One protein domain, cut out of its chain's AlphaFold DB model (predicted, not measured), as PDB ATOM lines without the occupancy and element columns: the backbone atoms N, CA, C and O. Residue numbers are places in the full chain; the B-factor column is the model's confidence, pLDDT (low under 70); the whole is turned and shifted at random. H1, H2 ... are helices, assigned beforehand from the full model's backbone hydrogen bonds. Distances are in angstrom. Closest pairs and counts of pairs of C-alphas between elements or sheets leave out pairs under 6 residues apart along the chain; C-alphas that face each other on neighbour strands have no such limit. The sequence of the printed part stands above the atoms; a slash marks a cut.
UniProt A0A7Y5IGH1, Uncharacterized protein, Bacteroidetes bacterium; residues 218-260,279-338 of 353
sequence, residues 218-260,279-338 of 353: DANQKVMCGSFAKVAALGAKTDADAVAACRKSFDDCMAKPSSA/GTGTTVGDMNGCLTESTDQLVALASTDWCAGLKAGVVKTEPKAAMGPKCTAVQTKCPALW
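What this domain is: This is residues 218 to 260 and 279 to 338 of the 353 residues of an uncharacterized protein of Bacteroidetes bacterium (UniProt A0A7Y5IGH1). One long helix, H3, makes an arm; a helical hairpin, H1 and H2, stands across one end of it, and short H6 packs near its other end. Tiny H4 packs on H2, and from there the chain passes through tiny H5, which touches no helix, and loops back to H6, which packs on H3. The printed part has 103 residues with six named helices, H1 to H6 in chain order, and no named strand; the class is all helix. It is only just loose, close to compact, with a radius of gyration of the C-alphas of 15.6 A and spans of 45 by 32 by 21 A.

How they stand to each other: Begin with H3, residues 284 to 302. With residues 298 to 302 alone it touches H1, residues 218 to 232; the closest C-alphas, of Val 223 and Leu 298, are 6.2 A apart, and the lines are about perpendicular at 77 degrees. With residues 286 to 290 alone H3 touches H6, residues 328 to 333; there the closest C-alphas, of Asp 286 and Val 330, are 5.9 A apart, at a shallow tilt of 33 degrees, only just short of steep, opposite ways. H1 and H2, residues 239 to 254, touch as a helical hairpin, opposite ways at a tilt of 36 degrees, only just steep; look at Ala 229 and Cys 246, whose C-alphas are the closest at 4.5 A. Helix packing is mostly crossed, but only just: 1 of 3 touching pairs with a tilt is shallow. H2 touches H4, residues 306 to 309, with residues 242 to 247 alone; the closest C-alphas, of Val 243 and Cys 307, are 5.0 A apart. H3 and H4 meet only through their link, and H1 and H4 are near each other, with 5 pairs of C-alphas within 10 A. H5, residues 314 to 317, is apart from H4 and H6, for instance. In H1, H2, H3 and H6 every O i to N i+4 pair is within hydrogen-bond range; H4 and H5 are too short for such a pair, and 0 of 1 O i to N i+3 pair is within range in each.

Where its parts are: Find C-alpha 284 at (10.131, 30.068, 6.585); from there H3 runs 26.2 A to C-alpha 302 at (9.364, 4.559, 12.580). H1 starts at C-alpha 218, (-0.642, 4.236, 9.306), and is 20.5 A long; H2 is 22.5 A. H4 measures 6.1 A, H5 6.0 A and H6 8.4 A.

The domain as a whole: The C-alphas farthest apart, of Ala 240 and Gly 279, are 47.4 A apart. Residues 261 to 278 are not printed; C-alphas 260 and 279 are 35.4 A apart across this cut. Of the links printed whole, H3 to H4 and H4 to H5 are tight, and H1 to H2 and H5 to H6 are short. Mean pLDDT of the printed part is 71.1; 38 residues are under 70, among them 294 to 305 and 313 to 325.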
ATOM      1  N   ASP A 218      -1.587   5.219   8.749       62.62
ATOM      2  CA  ASP A 218      -0.642   4.236   9.306       62.62
ATOM      3  C   ASP A 218       0.672   4.887   9.743       62.62
ATOM      4  O   ASP A 218       1.221   4.573  10.802       62.62
ATOM      5  N   ALA A 219       1.196   5.813   8.935       63.53
ATOM      6  CA  ALA A 219       2.406   6.550   9.282       63.53
ATOM      7  C   ALA A 219       2.164   7.469  10.490       63.53
ATOM      8  O   ALA A 219       2.981   7.512  11.412       63.53
ATOM      9  N   ASN A 220       1.024   8.163  10.524       63.62
ATOM     10  CA  ASN A 220       0.641   9.019  11.645       63.62
ATOM     11  C   ASN A 220       0.331   8.201  12.908       63.62
ATOM     12  O   ASN A 220       0.713   8.612  14.002       63.62
ATOM     13  N   GLN A 221      -0.287   7.027  12.774       72.25
ATOM     14  CA  GLN A 221      -0.554   6.115  13.882       72.25
ATOM     15  C   GLN A 221       0.752   5.577  14.455       72.25
ATOM     16  O   GLN A 221       0.936   5.657  15.663       72.25
ATOM     17  N   LYS A 222       1.709   5.139  13.627       71.06
ATOM     18  CA  LYS A 222       3.042   4.721  14.100       71.06
ATOM     19  C   LYS A 222       3.756   5.830  14.872       71.06
ATOM     20  O   LYS A 222       4.310   5.573  15.936       71.06
ATOM     21  N   VAL A 223       3.697   7.068  14.380       67.50
ATOM     22  CA  VAL A 223       4.268   8.245  15.056       67.50
ATOM     23  C   VAL A 223       3.585   8.527  16.402       67.50
ATOM     24  O   VAL A 223       4.259   8.727  17.420       67.50
ATOM     25  N   MET A 224       2.252   8.515  16.432       74.56
ATOM     26  CA  MET A 224       1.471   8.710  17.656       74.56
ATOM     27  C   MET A 224       1.739   7.592  18.668       74.56
ATOM     28  O   MET A 224       2.019   7.859  19.836       74.56
ATOM     29  N   CYS A 225       1.720   6.339  18.217       78.25
ATOM     30  CA  CYS A 225       1.983   5.167  19.040       78.25
ATOM     31  C   CYS A 225       3.417   5.143  19.565       78.25
ATOM     32  O   CYS A 225       3.613   4.834  20.738       78.25
ATOM     33  N   GLY A 226       4.409   5.553  18.770       76.56
ATOM     34  CA  GLY A 226       5.785   5.740  19.241       76.56
ATOM     35  C   GLY A 226       5.876   6.777  20.365       76.56
ATOM     36  O   GLY A 226       6.543   6.556  21.377       76.56
ATOM     37  N   SER A 227       5.124   7.874  20.246       70.12
ATOM     38  CA  SER A 227       5.064   8.922  21.273       70.12
ATOM     39  C   SER A 227       4.446   8.409  22.585       70.12
ATOM     40  O   SER A 227       5.022   8.613  23.656       70.12
ATOM     41  N   PHE A 228       3.324   7.680  22.525       72.69
ATOM     42  CA  PHE A 228       2.696   7.063  23.707       72.69
ATOM     43  C   PHE A 228       3.547   5.952  24.327       72.69
ATOM     44  O   PHE A 228       3.647   5.852  25.553       72.69
ATOM     45  N   ALA A 229       4.206   5.144  23.499       77.94
ATOM     46  CA  ALA A 229       5.121   4.099  23.943       77.94
ATOM     47  C   ALA A 229       6.293   4.665  24.749       77.94
ATOM     48  O   ALA A 229       6.666   4.115  25.786       77.94
ATOM     49  N   LYS A 230       6.815   5.825  24.338       70.88
ATOM     50  CA  LYS A 230       7.907   6.511  25.042       70.88
ATOM     51  C   LYS A 230       7.467   7.025  26.410       70.88
ATOM     52  O   LYS A 230       8.221   6.928  27.375       70.88
ATOM     53  N   VAL A 231       6.235   7.526  26.503       73.50
ATOM     54  CA  VAL A 231       5.638   7.951  27.777       73.50
ATOM     55  C   VAL A 231       5.423   6.757  28.705       73.50
ATOM     56  O   VAL A 231       5.688   6.871  29.893       73.50
ATOM     57  N   ALA A 232       5.023   5.595  28.189       76.12
ATOM     58  CA  ALA A 232       4.857   4.390  29.006       76.12
ATOM     59  C   ALA A 232       6.180   3.863  29.597       76.12
ATOM     60  O   ALA A 232       6.173   3.225  30.648       76.12
ATOM     61  N   ALA A 233       7.320   4.161  28.964       76.56
ATOM     62  CA  ALA A 233       8.640   3.853  29.509       76.56
ATOM     63  C   ALA A 233       9.060   4.792  30.666       76.56
ATOM     64  O   ALA A 233       9.997   4.477  31.409       76.56
ATOM     65  N   LEU A 234       8.370   5.929  30.866       71.31
ATOM     66  CA  LEU A 234       8.599   6.835  31.996       71.31
ATOM     67  C   LEU A 234       8.165   6.157  33.300       71.31
ATOM     68  O   LEU A 234       6.981   6.002  33.579       71.31
ATOM     69  N   GLY A 235       9.135   5.782  34.131       68.50
ATOM     70  CA  GLY A 235       8.882   5.157  35.436       68.50
ATOM     71  C   GLY A 235       9.452   3.750  35.581       68.50
ATOM     72  O   GLY A 235       9.502   3.238  36.700       68.50
ATOM     73  N   ALA A 236       9.962   3.167  34.493       82.31
ATOM     74  CA  ALA A 236      10.716   1.923  34.534       82.31
ATOM     75  C   ALA A 236      11.913   2.013  35.499       82.31
ATOM     76  O   ALA A 236      12.594   3.042  35.590       82.31
ATOM     77  N   LYS A 237      12.152   0.928  36.247       85.56
ATOM     78  CA  LYS A 237      13.251   0.827  37.221       85.56
ATOM     79  C   LYS A 237      14.521   0.249  36.603       85.56
ATOM     80  O   LYS A 237      15.607   0.552  37.085       85.56
ATOM     81  N   THR A 238      14.381  -0.543  35.545       89.69
ATOM     82  CA  THR A 238      15.485  -1.170  34.815       89.69
ATOM     83  C   THR A 238      15.345  -0.941  33.311       89.69
ATOM     84  O   THR A 238      14.249  -0.666  32.819       89.69
ATOM     85  N   ASP A 239      16.451  -1.045  32.571       83.75
ATOM     86  CA  ASP A 239      16.453  -0.937  31.105       83.75
ATOM     87  C   ASP A 239      15.484  -1.948  30.474       83.75
ATOM     88  O   ASP A 239      14.717  -1.607  29.577       83.75
ATOM     89  N   ALA A 240      15.468  -3.178  31.000       87.12
ATOM     90  CA  ALA A 240      14.572  -4.234  30.545       87.12
ATOM     91  C   ALA A 240      13.094  -3.851  30.731       87.12
ATOM     92  O   ALA A 240      12.300  -4.026  29.806       87.12
ATOM     93  N   ASP A 241      12.736  -3.261  31.877       82.00
ATOM     94  CA  ASP A 241      11.372  -2.779  32.129       82.00
ATOM     95  C   ASP A 241      10.991  -1.637  31.176       82.00
ATOM     96  O   ASP A 241       9.851  -1.566  30.720       82.00
ATOM     97  N   ALA A 242      11.939  -0.751  30.845       78.88
ATOM     98  CA  ALA A 242      11.710   0.366  29.929       78.88
ATOM     99  C   ALA A 242      11.441  -0.130  28.503       78.88
ATOM    100  O   ALA A 242      10.482   0.307  27.864       78.88
ATOM    101  N   VAL A 243      12.249  -1.082  28.025       81.56
ATOM    102  CA  VAL A 243      12.067  -1.723  26.716       81.56
ATOM    103  C   VAL A 243      10.732  -2.471  26.665       81.56
ATOM    104  O   VAL A 243       9.991  -2.327  25.691       81.56
ATOM    105  N   ALA A 244      10.395  -3.236  27.708       84.12
ATOM    106  CA  ALA A 244       9.157  -4.008  27.767       84.12
ATOM    107  C   ALA A 244       7.907  -3.110  27.802       84.12
ATOM    108  O   ALA A 244       6.963  -3.347  27.048       84.12
ATOM    109  N   ALA A 245       7.909  -2.053  28.621       81.12
ATOM    110  CA  ALA A 245       6.804  -1.097  28.702       81.12
ATOM    111  C   ALA A 245       6.610  -0.318  27.390       81.12
ATOM    112  O   ALA A 245       5.476  -0.118  26.951       81.12
ATOM    113  N   CYS A 246       7.712   0.061  26.738       83.12
ATOM    114  CA  CYS A 246       7.706   0.692  25.421       83.12
ATOM    115  C   CYS A 246       7.069  -0.215  24.363       83.12
ATOM    116  O   CYS A 246       6.089   0.184  23.734       83.12
ATOM    117  N   ARG A 247       7.568  -1.452  24.212       85.44
ATOM    118  CA  ARG A 247       7.047  -2.411  23.223       85.44
ATOM    119  C   ARG A 247       5.569  -2.686  23.450       85.44
ATOM    120  O   ARG A 247       4.774  -2.520  22.536       85.44
ATOM    121  N   LYS A 248       5.193  -2.995  24.693       86.38
ATOM    122  CA  LYS A 248       3.802  -3.286  25.043       86.38
ATOM    123  C   LYS A 248       2.867  -2.126  24.688       86.38
ATOM    124  O   LYS A 248       1.828  -2.350  24.087       86.38
ATOM    125  N   SER A 249       3.228  -0.892  25.037       81.38
ATOM    126  CA  SER A 249       2.399   0.286  24.746       81.38
ATOM    127  C   SER A 249       2.321   0.596  23.245       81.38
ATOM    128  O   SER A 249       1.263   0.988  22.750       81.38
ATOM    129  N   PHE A 250       3.411   0.375  22.503       83.12
ATOM    130  CA  PHE A 250       3.419   0.508  21.048       83.12
ATOM    131  C   PHE A 250       2.496  -0.522  20.389       83.12
ATOM    132  O   PHE A 250       1.618  -0.142  19.616       83.12
ATOM    133  N   ASP A 251       2.646  -1.797  20.745       82.88
ATOM    134  CA  ASP A 251       1.849  -2.901  20.205       82.88
ATOM    135  C   ASP A 251       0.364  -2.734  20.562       82.88
ATOM    136  O   ASP A 251      -0.495  -2.822  19.684       82.88
ATOM    137  N   ASP A 252       0.055  -2.381  21.816       83.56
ATOM    138  CA  ASP A 252      -1.311  -2.091  22.275       83.56
ATOM    139  C   ASP A 252      -1.938  -0.904  21.516       83.56
ATOM    140  O   ASP A 252      -3.152  -0.857  21.315       83.56
ATOM    141  N   CYS A 253      -1.133   0.082  21.109       80.12
ATOM    142  CA  CYS A 253      -1.591   1.235  20.336       80.12
ATOM    143  C   CYS A 253      -1.785   0.904  18.848       80.12
ATOM    144  O   CYS A 253      -2.771   1.338  18.250       80.12
ATOM    145  N   MET A 254      -0.893   0.105  18.260       79.56
ATOM    146  CA  MET A 254      -0.998  -0.358  16.872       79.56
ATOM    147  C   MET A 254      -2.128  -1.378  16.677       79.56
ATOM    148  O   MET A 254      -2.706  -1.446  15.598       79.56
ATOM    149  N   ALA A 255      -2.478  -2.141  17.715       81.25
ATOM    150  CA  ALA A 255      -3.599  -3.080  17.694       81.25
ATOM    151  C   ALA A 255      -4.976  -2.391  17.738       81.25
ATOM    152  O   ALA A 255      -5.993  -3.032  17.462       81.25
ATOM    153  N   LYS A 256      -5.040  -1.096  18.081       79.50
ATOM    154  CA  LYS A 256      -6.292  -0.333  18.029       79.50
ATOM    155  C   LYS A 256      -6.598   0.038  16.574       79.50
ATOM    156  O   LYS A 256      -5.720   0.584  15.905       79.50
ATOM    157  N   PRO A 257      -7.826  -0.207  16.078       66.75
ATOM    158  CA  PRO A 257      -8.221   0.261  14.756       66.75
ATOM    159  C   PRO A 257      -8.063   1.782  14.703       66.75
ATOM    160  O   PRO A 257      -8.433   2.478  15.651       66.75
ATOM    161  N   SER A 258      -7.479   2.283  13.615       58.56
ATOM    162  CA  SER A 258      -7.242   3.703  13.375       58.56
ATOM    163  C   SER A 258      -8.565   4.463  13.293       58.56
ATOM    164  O   SER A 258      -9.093   4.743  12.222       58.56
ATOM    165  N   SER A 259      -9.128   4.853  14.435       52.12
ATOM    166  CA  SER A 259     -10.051   5.982  14.452       52.12
ATOM    167  C   SER A 259      -9.203   7.202  14.116       52.12
ATOM    168  O   SER A 259      -8.431   7.660  14.964       52.12
ATOM    169  N   ALA A 260      -9.261   7.647  12.860       45.34
ATOM    170  CA  ALA A 260      -8.531   8.813  12.391       45.34
ATOM    171  C   ALA A 260      -8.694   9.947  13.418       45.34
ATOM    172  O   ALA A 260      -9.832  10.308  13.736       45.34
ATOM    173  N   GLY A 279       7.599  38.745  13.878       85.19
ATOM    174  CA  GLY A 279       8.554  39.806  14.226       85.19
ATOM    175  C   GLY A 279       9.814  39.338  14.961       85.19
ATOM    176  O   GLY A 279      10.680  40.159  15.241       85.19
ATOM    177  N   THR A 280       9.977  38.037  15.220       84.12
ATOM    178  CA  THR A 280      11.163  37.506  15.915       84.12
ATOM    179  C   THR A 280      12.340  37.172  14.987       84.12
ATOM    180  O   THR A 280      13.325  36.573  15.410       84.12
ATOM    181  N   GLY A 281      12.242  37.512  13.696       87.00
ATOM    182  CA  GLY A 281      13.251  37.160  12.688       87.00
ATOM    183  C   GLY A 281      13.286  35.670  12.322       87.00
ATOM    184  O   GLY A 281      14.201  35.233  11.624       87.00
ATOM    185  N   THR A 282      12.310  34.877  12.779       81.62
ATOM    186  CA  THR A 282      12.155  33.483  12.351       81.62
ATOM    187  C   THR A 282      11.673  33.440  10.904       81.62
ATOM    188  O   THR A 282      10.648  34.029  10.560       81.62
ATOM    189  N   THR A 283      12.418  32.747  10.050       80.06
ATOM    190  CA  THR A 283      12.129  32.629   8.618       80.06
ATOM    191  C   THR A 283      11.335  31.361   8.310       80.06
ATOM    192  O   THR A 283      11.319  30.406   9.091       80.06
ATOM    193  N   VAL A 284      10.728  31.306   7.122       69.12
ATOM    194  CA  VAL A 284      10.131  30.068   6.585       69.12
ATOM    195  C   VAL A 284      11.178  28.947   6.496       69.12
ATOM    196  O   VAL A 284      10.867  27.793   6.775       69.12
ATOM    197  N   GLY A 285      12.437  29.287   6.192       70.12
ATOM    198  CA  GLY A 285      13.556  28.341   6.191       70.12
ATOM    199  C   GLY A 285      13.825  27.721   7.565       70.12
ATOM    200  O   GLY A 285      13.995  26.508   7.654       70.12
ATOM    201  N   ASP A 286      13.782  28.513   8.642       76.25
ATOM    202  CA  ASP A 286      13.957  28.012  10.015       76.25
ATOM    203  C   ASP A 286      12.820  27.053  10.413       76.25
ATOM    204  O   ASP A 286      13.062  26.000  11.006       76.25
ATOM    205  N   MET A 287      11.578  27.394  10.047       71.88
ATOM    206  CA  MET A 287      10.401  26.554  10.302       71.88
ATOM    207  C   MET A 287      10.458  25.241   9.516       71.88
ATOM    208  O   MET A 287      10.181  24.177  10.070       71.88
ATOM    209  N   ASN A 288      10.866  25.296   8.246       65.12
ATOM    210  CA  ASN A 288      11.070  24.108   7.422       65.12
ATOM    211  C   ASN A 288      12.216  23.241   7.958       65.12
ATOM    212  O   ASN A 288      12.074  22.025   7.994       65.12
ATOM    213  N   GLY A 289      13.308  23.839   8.443       70.50
ATOM    214  CA  GLY A 289      14.404  23.114   9.093       70.50
ATOM    215  C   GLY A 289      13.953  22.380  10.359       70.50
ATOM    216  O   GLY A 289      14.160  21.176  10.483       70.50
ATOM    217  N   CYS A 290      13.244  23.070  11.257       74.69
ATOM    218  CA  CYS A 290      12.645  22.481  12.462       74.69
ATOM    219  C   CYS A 290      11.670  21.340  12.127       74.69
ATOM    220  O   CYS A 290      11.662  20.289  12.772       74.69
ATOM    221  N   LEU A 291      10.875  21.505  11.072       65.69
ATOM    222  CA  LEU A 291       9.995  20.458  10.581       65.69
ATOM    223  C   LEU A 291      10.759  19.251  10.021       65.69
ATOM    224  O   LEU A 291      10.339  18.116  10.256       65.69
ATOM    225  N   THR A 292      11.822  19.474   9.253       65.88
ATOM    226  CA  THR A 292      12.668  18.400   8.724       65.88
ATOM    227  C   THR A 292      13.302  17.629   9.872       65.88
ATOM    228  O   THR A 292      13.137  16.421   9.922       65.88
ATOM    229  N   GLU A 293      13.864  18.310  10.876       73.00
ATOM    230  CA  GLU A 293      14.371  17.666  12.098       73.00
ATOM    231  C   GLU A 293      13.287  16.851  12.820       73.00
ATOM    232  O   GLU A 293      13.538  15.734  13.271       73.00
ATOM    233  N   SER A 294      12.064  17.387  12.902       66.88
ATOM    234  CA  SER A 294      10.909  16.657  13.445       66.88
ATOM    235  C   SER A 294      10.629  15.410  12.634       66.88
ATOM    236  O   SER A 294      10.422  14.337  13.185       66.88
ATOM    237  N   THR A 295      10.617  15.543  11.315       58.59
ATOM    238  CA  THR A 295      10.300  14.453  10.400       58.59
ATOM    239  C   THR A 295      11.380  13.382  10.450       58.59
ATOM    240  O   THR A 295      11.031  12.214  10.544       58.59
ATOM    241  N   ASP A 296      12.656  13.749  10.495       63.41
ATOM    242  CA  ASP A 296      13.783  12.820  10.600       63.41
ATOM    243  C   ASP A 296      13.769  12.069  11.931       63.41
ATOM    244  O   ASP A 296      13.972  10.856  11.959       63.41
ATOM    245  N   GLN A 297      13.445  12.751  13.035       64.81
ATOM    246  CA  GLN A 297      13.217  12.087  14.318       64.81
ATOM    247  C   GLN A 297      12.035  11.116  14.248       64.81
ATOM    248  O   GLN A 297      12.135   9.994  14.735       64.81
ATOM    249  N   LEU A 298      10.927  11.512  13.621       56.81
ATOM    250  CA  LEU A 298       9.753  10.655  13.442       56.81
ATOM    251  C   LEU A 298      10.031   9.456  12.522       56.81
ATOM    252  O   LEU A 298       9.529   8.365  12.777       56.81
ATOM    253  N   VAL A 299      10.843   9.635  11.481       58.47
ATOM    254  CA  VAL A 299      11.292   8.567  10.577       58.47
ATOM    255  C   VAL A 299      12.225   7.612  11.316       58.47
ATOM    256  O   VAL A 299      12.018   6.403  11.251       58.47
ATOM    257  N   ALA A 300      13.175   8.130  12.097       61.47
ATOM    258  CA  ALA A 300      14.047   7.325  12.951       61.47
ATOM    259  C   ALA A 300      13.261   6.542  14.020       61.47
ATOM    260  O   ALA A 300      13.624   5.415  14.341       61.47
ATOM    261  N   LEU A 301      12.159   7.102  14.531       54.88
ATOM    262  CA  LEU A 301      11.224   6.399  15.419       54.88
ATOM    263  C   LEU A 301      10.405   5.319  14.691       54.88
ATOM    264  O   LEU A 301       9.973   4.356  15.319       54.88
ATOM    265  N   ALA A 302      10.167   5.476  13.387       52.75
ATOM    266  CA  ALA A 302       9.364   4.559  12.580       52.75
ATOM    267  C   ALA A 302      10.171   3.405  11.958       52.75
ATOM    268  O   ALA A 302       9.579   2.394  11.569       52.75
ATOM    269  N   SER A 303      11.495   3.534  11.840       56.34
ATOM    270  CA  SER A 303      12.367   2.515  11.253       56.34
ATOM    271  C   SER A 303      13.357   1.964  12.282       56.34
ATOM    272  O   SER A 303      14.244   2.693  12.715       56.34
ATOM    273  N   THR A 304      13.260   0.658  12.568       52.28
ATOM    274  CA  THR A 304      14.040  -0.167  13.527       52.28
ATOM    275  C   THR A 304      13.488  -0.244  14.953       52.28
ATOM    276  O   THR A 304      12.608   0.514  15.342       52.28
ATOM    277  N   ASP A 305      13.955  -1.263  15.682       67.69
ATOM    278  CA  ASP A 305      13.521  -1.752  16.996       67.69
ATOM    279  C   ASP A 305      13.794  -0.720  18.111       67.69
ATOM    280  O   ASP A 305      14.567  -0.949  19.037       67.69
ATOM    281  N   TRP A 306      13.205   0.469  17.986       71.62
ATOM    282  CA  TRP A 306      13.550   1.684  18.725       71.62
ATOM    283  C   TRP A 306      13.466   1.514  20.251       71.62
ATOM    284  O   TRP A 306      14.274   2.086  20.986       71.62
ATOM    285  N   CYS A 307      12.567   0.657  20.744       75.56
ATOM    286  CA  CYS A 307      12.500   0.334  22.168       75.56
ATOM    287  C   CYS A 307      13.774  -0.364  22.691       75.56
ATOM    288  O   CYS A 307      14.041  -0.286  23.885       75.56
ATOM    289  N   ALA A 308      14.572  -1.027  21.843       79.69
ATOM    290  CA  ALA A 308      15.759  -1.796  22.240       79.69
ATOM    291  C   ALA A 308      16.908  -0.935  22.801       79.69
ATOM    292  O   ALA A 308      17.763  -1.451  23.516       79.69
ATOM    293  N   GLY A 309      16.926   0.370  22.505       76.69
ATOM    294  CA  GLY A 309      17.952   1.306  22.981       76.69
ATOM    295  C   GLY A 309      17.607   2.058  24.271       76.69
ATOM    296  O   GLY A 309      18.408   2.880  24.717       76.69
ATOM    297  N   LEU A 310      16.428   1.837  24.866       78.06
ATOM    298  CA  LEU A 310      15.973   2.620  26.018       78.06
ATOM    299  C   LEU A 310      16.728   2.257  27.305       78.06
ATOM    300  O   LEU A 310      16.894   1.088  27.648       78.06
ATOM    301  N   LYS A 311      17.147   3.293  28.039       80.38
ATOM    302  CA  LYS A 311      17.832   3.194  29.332       80.38
ATOM    303  C   LYS A 311      16.950   3.734  30.453       80.38
ATOM    304  O   LYS A 311      16.406   4.838  30.343       80.38
ATOM    305  N   ALA A 312      16.819   2.988  31.545       74.50
ATOM    306  CA  ALA A 312      16.127   3.459  32.735       74.50
ATOM    307  C   ALA A 312      16.874   4.650  33.350       74.50
ATOM    308  O   ALA A 312      18.099   4.694  33.399       74.50
ATOM    309  N   GLY A 313      16.123   5.647  33.817       63.03
ATOM    310  CA  GLY A 313      16.679   6.837  34.469       63.03
ATOM    311  C   GLY A 313      17.033   7.999  33.534       63.03
ATOM    312  O   GLY A 313      16.818   9.135  33.942       63.03
ATOM    313  N   VAL A 314      17.433   7.758  32.277       59.56
ATOM    314  CA  VAL A 314      17.668   8.834  31.277       59.56
ATOM    315  C   VAL A 314      16.385   9.635  31.017       59.56
ATOM    316  O   VAL A 314      16.405  10.851  30.867       59.56
ATOM    317  N   VAL A 315      15.237   8.961  31.089       51.97
ATOM    318  CA  VAL A 315      13.923   9.563  30.840       51.97
ATOM    319  C   VAL A 315      13.383  10.379  32.034       51.97
ATOM    320  O   VAL A 315      12.408  11.107  31.885       51.97
ATOM    321  N   LYS A 316      13.983  10.276  33.233       49.56
ATOM    322  CA  LYS A 316      13.527  11.005  34.440       49.56
ATOM    323  C   LYS A 316      14.112  12.416  34.559       49.56
ATOM    324  O   LYS A 316      13.551  13.228  35.289       49.56
ATOM    325  N   THR A 317      15.234  12.687  33.895       43.84
ATOM    326  CA  THR A 317      16.001  13.938  34.046       43.84
ATOM    327  C   THR A 317      15.989  14.821  32.808       43.84
ATOM    328  O   THR A 317      16.407  15.973  32.887       43.84
ATOM    329  N   GLU A 318      15.504  14.323  31.674       42.41
ATOM    330  CA  GLU A 318      15.288  15.169  30.509       42.41
ATOM    331  C   GLU A 318      14.000  15.986  30.705       42.41
ATOM    332  O   GLU A 318      12.923  15.404  30.875       42.41
ATOM    333  N   PRO A 319      14.063  17.334  30.713       44.41
ATOM    334  CA  PRO A 319      12.851  18.137  30.722       44.41
ATOM    335  C   PRO A 319      12.006  17.744  29.509       44.41
ATOM    336  O   PRO A 319      12.550  17.429  28.452       44.41
ATOM    337  N   LYS A 320      10.675  17.823  29.636       47.00
ATOM    338  CA  LYS A 320       9.672  17.579  28.574       47.00
ATOM    339  C   LYS A 320      10.053  18.165  27.190       47.00
ATOM    340  O   LYS A 320       9.545  17.701  26.178       47.00
ATOM    341  N   ALA A 321      10.946  19.160  27.161       42.62
ATOM    342  CA  ALA A 321      11.527  19.820  25.994       42.62
ATOM    343  C   ALA A 321      12.593  19.022  25.203       42.62
ATOM    344  O   ALA A 321      12.744  19.278  24.014       42.62
ATOM    345  N   ALA A 322      13.327  18.067  25.788       46.84
ATOM    346  CA  ALA A 322      14.427  17.376  25.087       46.84
ATOM    347  C   ALA A 322      13.968  16.210  24.186       46.84
ATOM    348  O   ALA A 322      14.761  15.643  23.438       46.84
ATOM    349  N   MET A 323      12.679  15.860  24.231       47.34
ATOM    350  CA  MET A 323      12.114  14.746  23.463       47.34
ATOM    351  C   MET A 323      11.403  15.167  22.169       47.34
ATOM    352  O   MET A 323      10.879  14.294  21.478       47.34
ATOM    353  N   GLY A 324      11.384  16.464  21.853       56.31
ATOM    354  CA  GLY A 324      10.916  16.993  20.575       56.31
ATOM    355  C   GLY A 324      12.060  17.232  19.579       56.31
ATOM    356  O   GLY A 324      13.237  17.086  19.931       56.31
ATOM    357  N   PRO A 325      11.738  17.630  18.339       59.69
ATOM    358  CA  PRO A 325      12.729  18.176  17.415       59.69
ATOM    359  C   PRO A 325      13.538  19.260  18.115       59.69
ATOM    360  O   PRO A 325      12.979  20.100  18.826       59.69
ATOM    361  N   LYS A 326      14.865  19.226  17.944       70.44
ATOM    362  CA  LYS A 326      15.745  20.194  18.606       70.44
ATOM    363  C   LYS A 326      15.381  21.613  18.192       70.44
ATOM    364  O   LYS A 326      15.559  22.515  19.006       70.44
ATOM    365  N   CYS A 327      14.865  21.791  16.966       78.81
ATOM    366  CA  CYS A 327      14.292  23.021  16.422       78.81
ATOM    367  C   CYS A 327      15.117  24.248  16.796       78.81
ATOM    368  O   CYS A 327      14.563  25.313  17.042       78.81
ATOM    369  N   THR A 328      16.441  24.103  16.890       79.62
ATOM    370  CA  THR A 328      17.258  25.002  17.714       79.62
ATOM    371  C   THR A 328      17.242  26.410  17.140       79.62
ATOM    372  O   THR A 328      17.121  27.378  17.882       79.62
ATOM    373  N   ALA A 329      17.219  26.524  15.810       79.62
ATOM    374  CA  ALA A 329      17.042  27.792  15.113       79.62
ATOM    375  C   ALA A 329      15.710  28.487  15.463       79.62
ATOM    376  O   ALA A 329      15.690  29.693  15.708       79.62
ATOM    377  N   VAL A 330      14.603  27.739  15.535       82.12
ATOM    378  CA  VAL A 330      13.282  28.276  15.903       82.12
ATOM    379  C   VAL A 330      13.199  28.538  17.406       82.12
ATOM    380  O   VAL A 330      12.632  29.549  17.798       82.12
ATOM    381  N   GLN A 331      13.804  27.700  18.246       83.50
ATOM    382  CA  GLN A 331      13.817  27.849  19.700       83.50
ATOM    383  C   GLN A 331      14.616  29.074  20.149       83.50
ATOM    384  O   GLN A 331      14.164  29.813  21.021       83.50
ATOM    385  N   THR A 332      15.769  29.334  19.530       85.25
ATOM    386  CA  THR A 332      16.569  30.537  19.804       85.25
ATOM    387  C   THR A 332      15.847  31.804  19.357       85.25
ATOM    388  O   THR A 332      15.888  32.810  20.062       85.25
ATOM    389  N   LYS A 333      15.176  31.768  18.200       88.19
ATOM    390  CA  LYS A 333      14.501  32.943  17.639       88.19
ATOM    391  C   LYS A 333      13.103  33.164  18.223       88.19
ATOM    392  O   LYS A 333      12.668  34.297  18.312       88.19
ATOM    393  N   CYS A 334      12.401  32.119  18.653       85.06
ATOM    394  CA  CYS A 334      11.043  32.189  19.194       85.06
ATOM    395  C   CYS A 334      10.875  31.313  20.455       85.06
ATOM    396  O   CYS A 334      10.171  30.300  20.432       85.06
ATOM    397  N   PRO A 335      11.480  31.698  21.594       83.44
ATOM    398  CA  PRO A 335      11.415  30.911  22.830       83.44
ATOM    399  C   PRO A 335       9.989  30.775  23.393       83.44
ATOM    400  O   PRO A 335       9.695  29.807  24.094       83.44
ATOM    401  N   ALA A 336       9.086  31.696  23.034       79.38
ATOM    402  CA  ALA A 336       7.686  31.716  23.460       79.38
ATOM    403  C   ALA A 336       6.884  30.458  23.062       79.38
ATOM    404  O   ALA A 336       5.860  30.163  23.672       79.38
ATOM    405  N   LEU A 337       7.341  29.703  22.056       73.50
ATOM    406  CA  LEU A 337       6.739  28.420  21.673       73.50
ATOM    407  C   LEU A 337       7.030  27.285  22.676       73.50
ATOM    408  O   LEU A 337       6.310  26.290  22.682       73.50
ATOM    409  N   TRP A 338       8.057  27.423  23.523       75.19
ATOM    410  CA  TRP A 338       8.499  26.387  24.471       75.19
ATOM    411  C   TRP A 338       8.293  26.759  25.941       75.19
ATOM    412  O   TRP A 338       8.303  25.876  26.802       75.19
TER     413      TRP A 338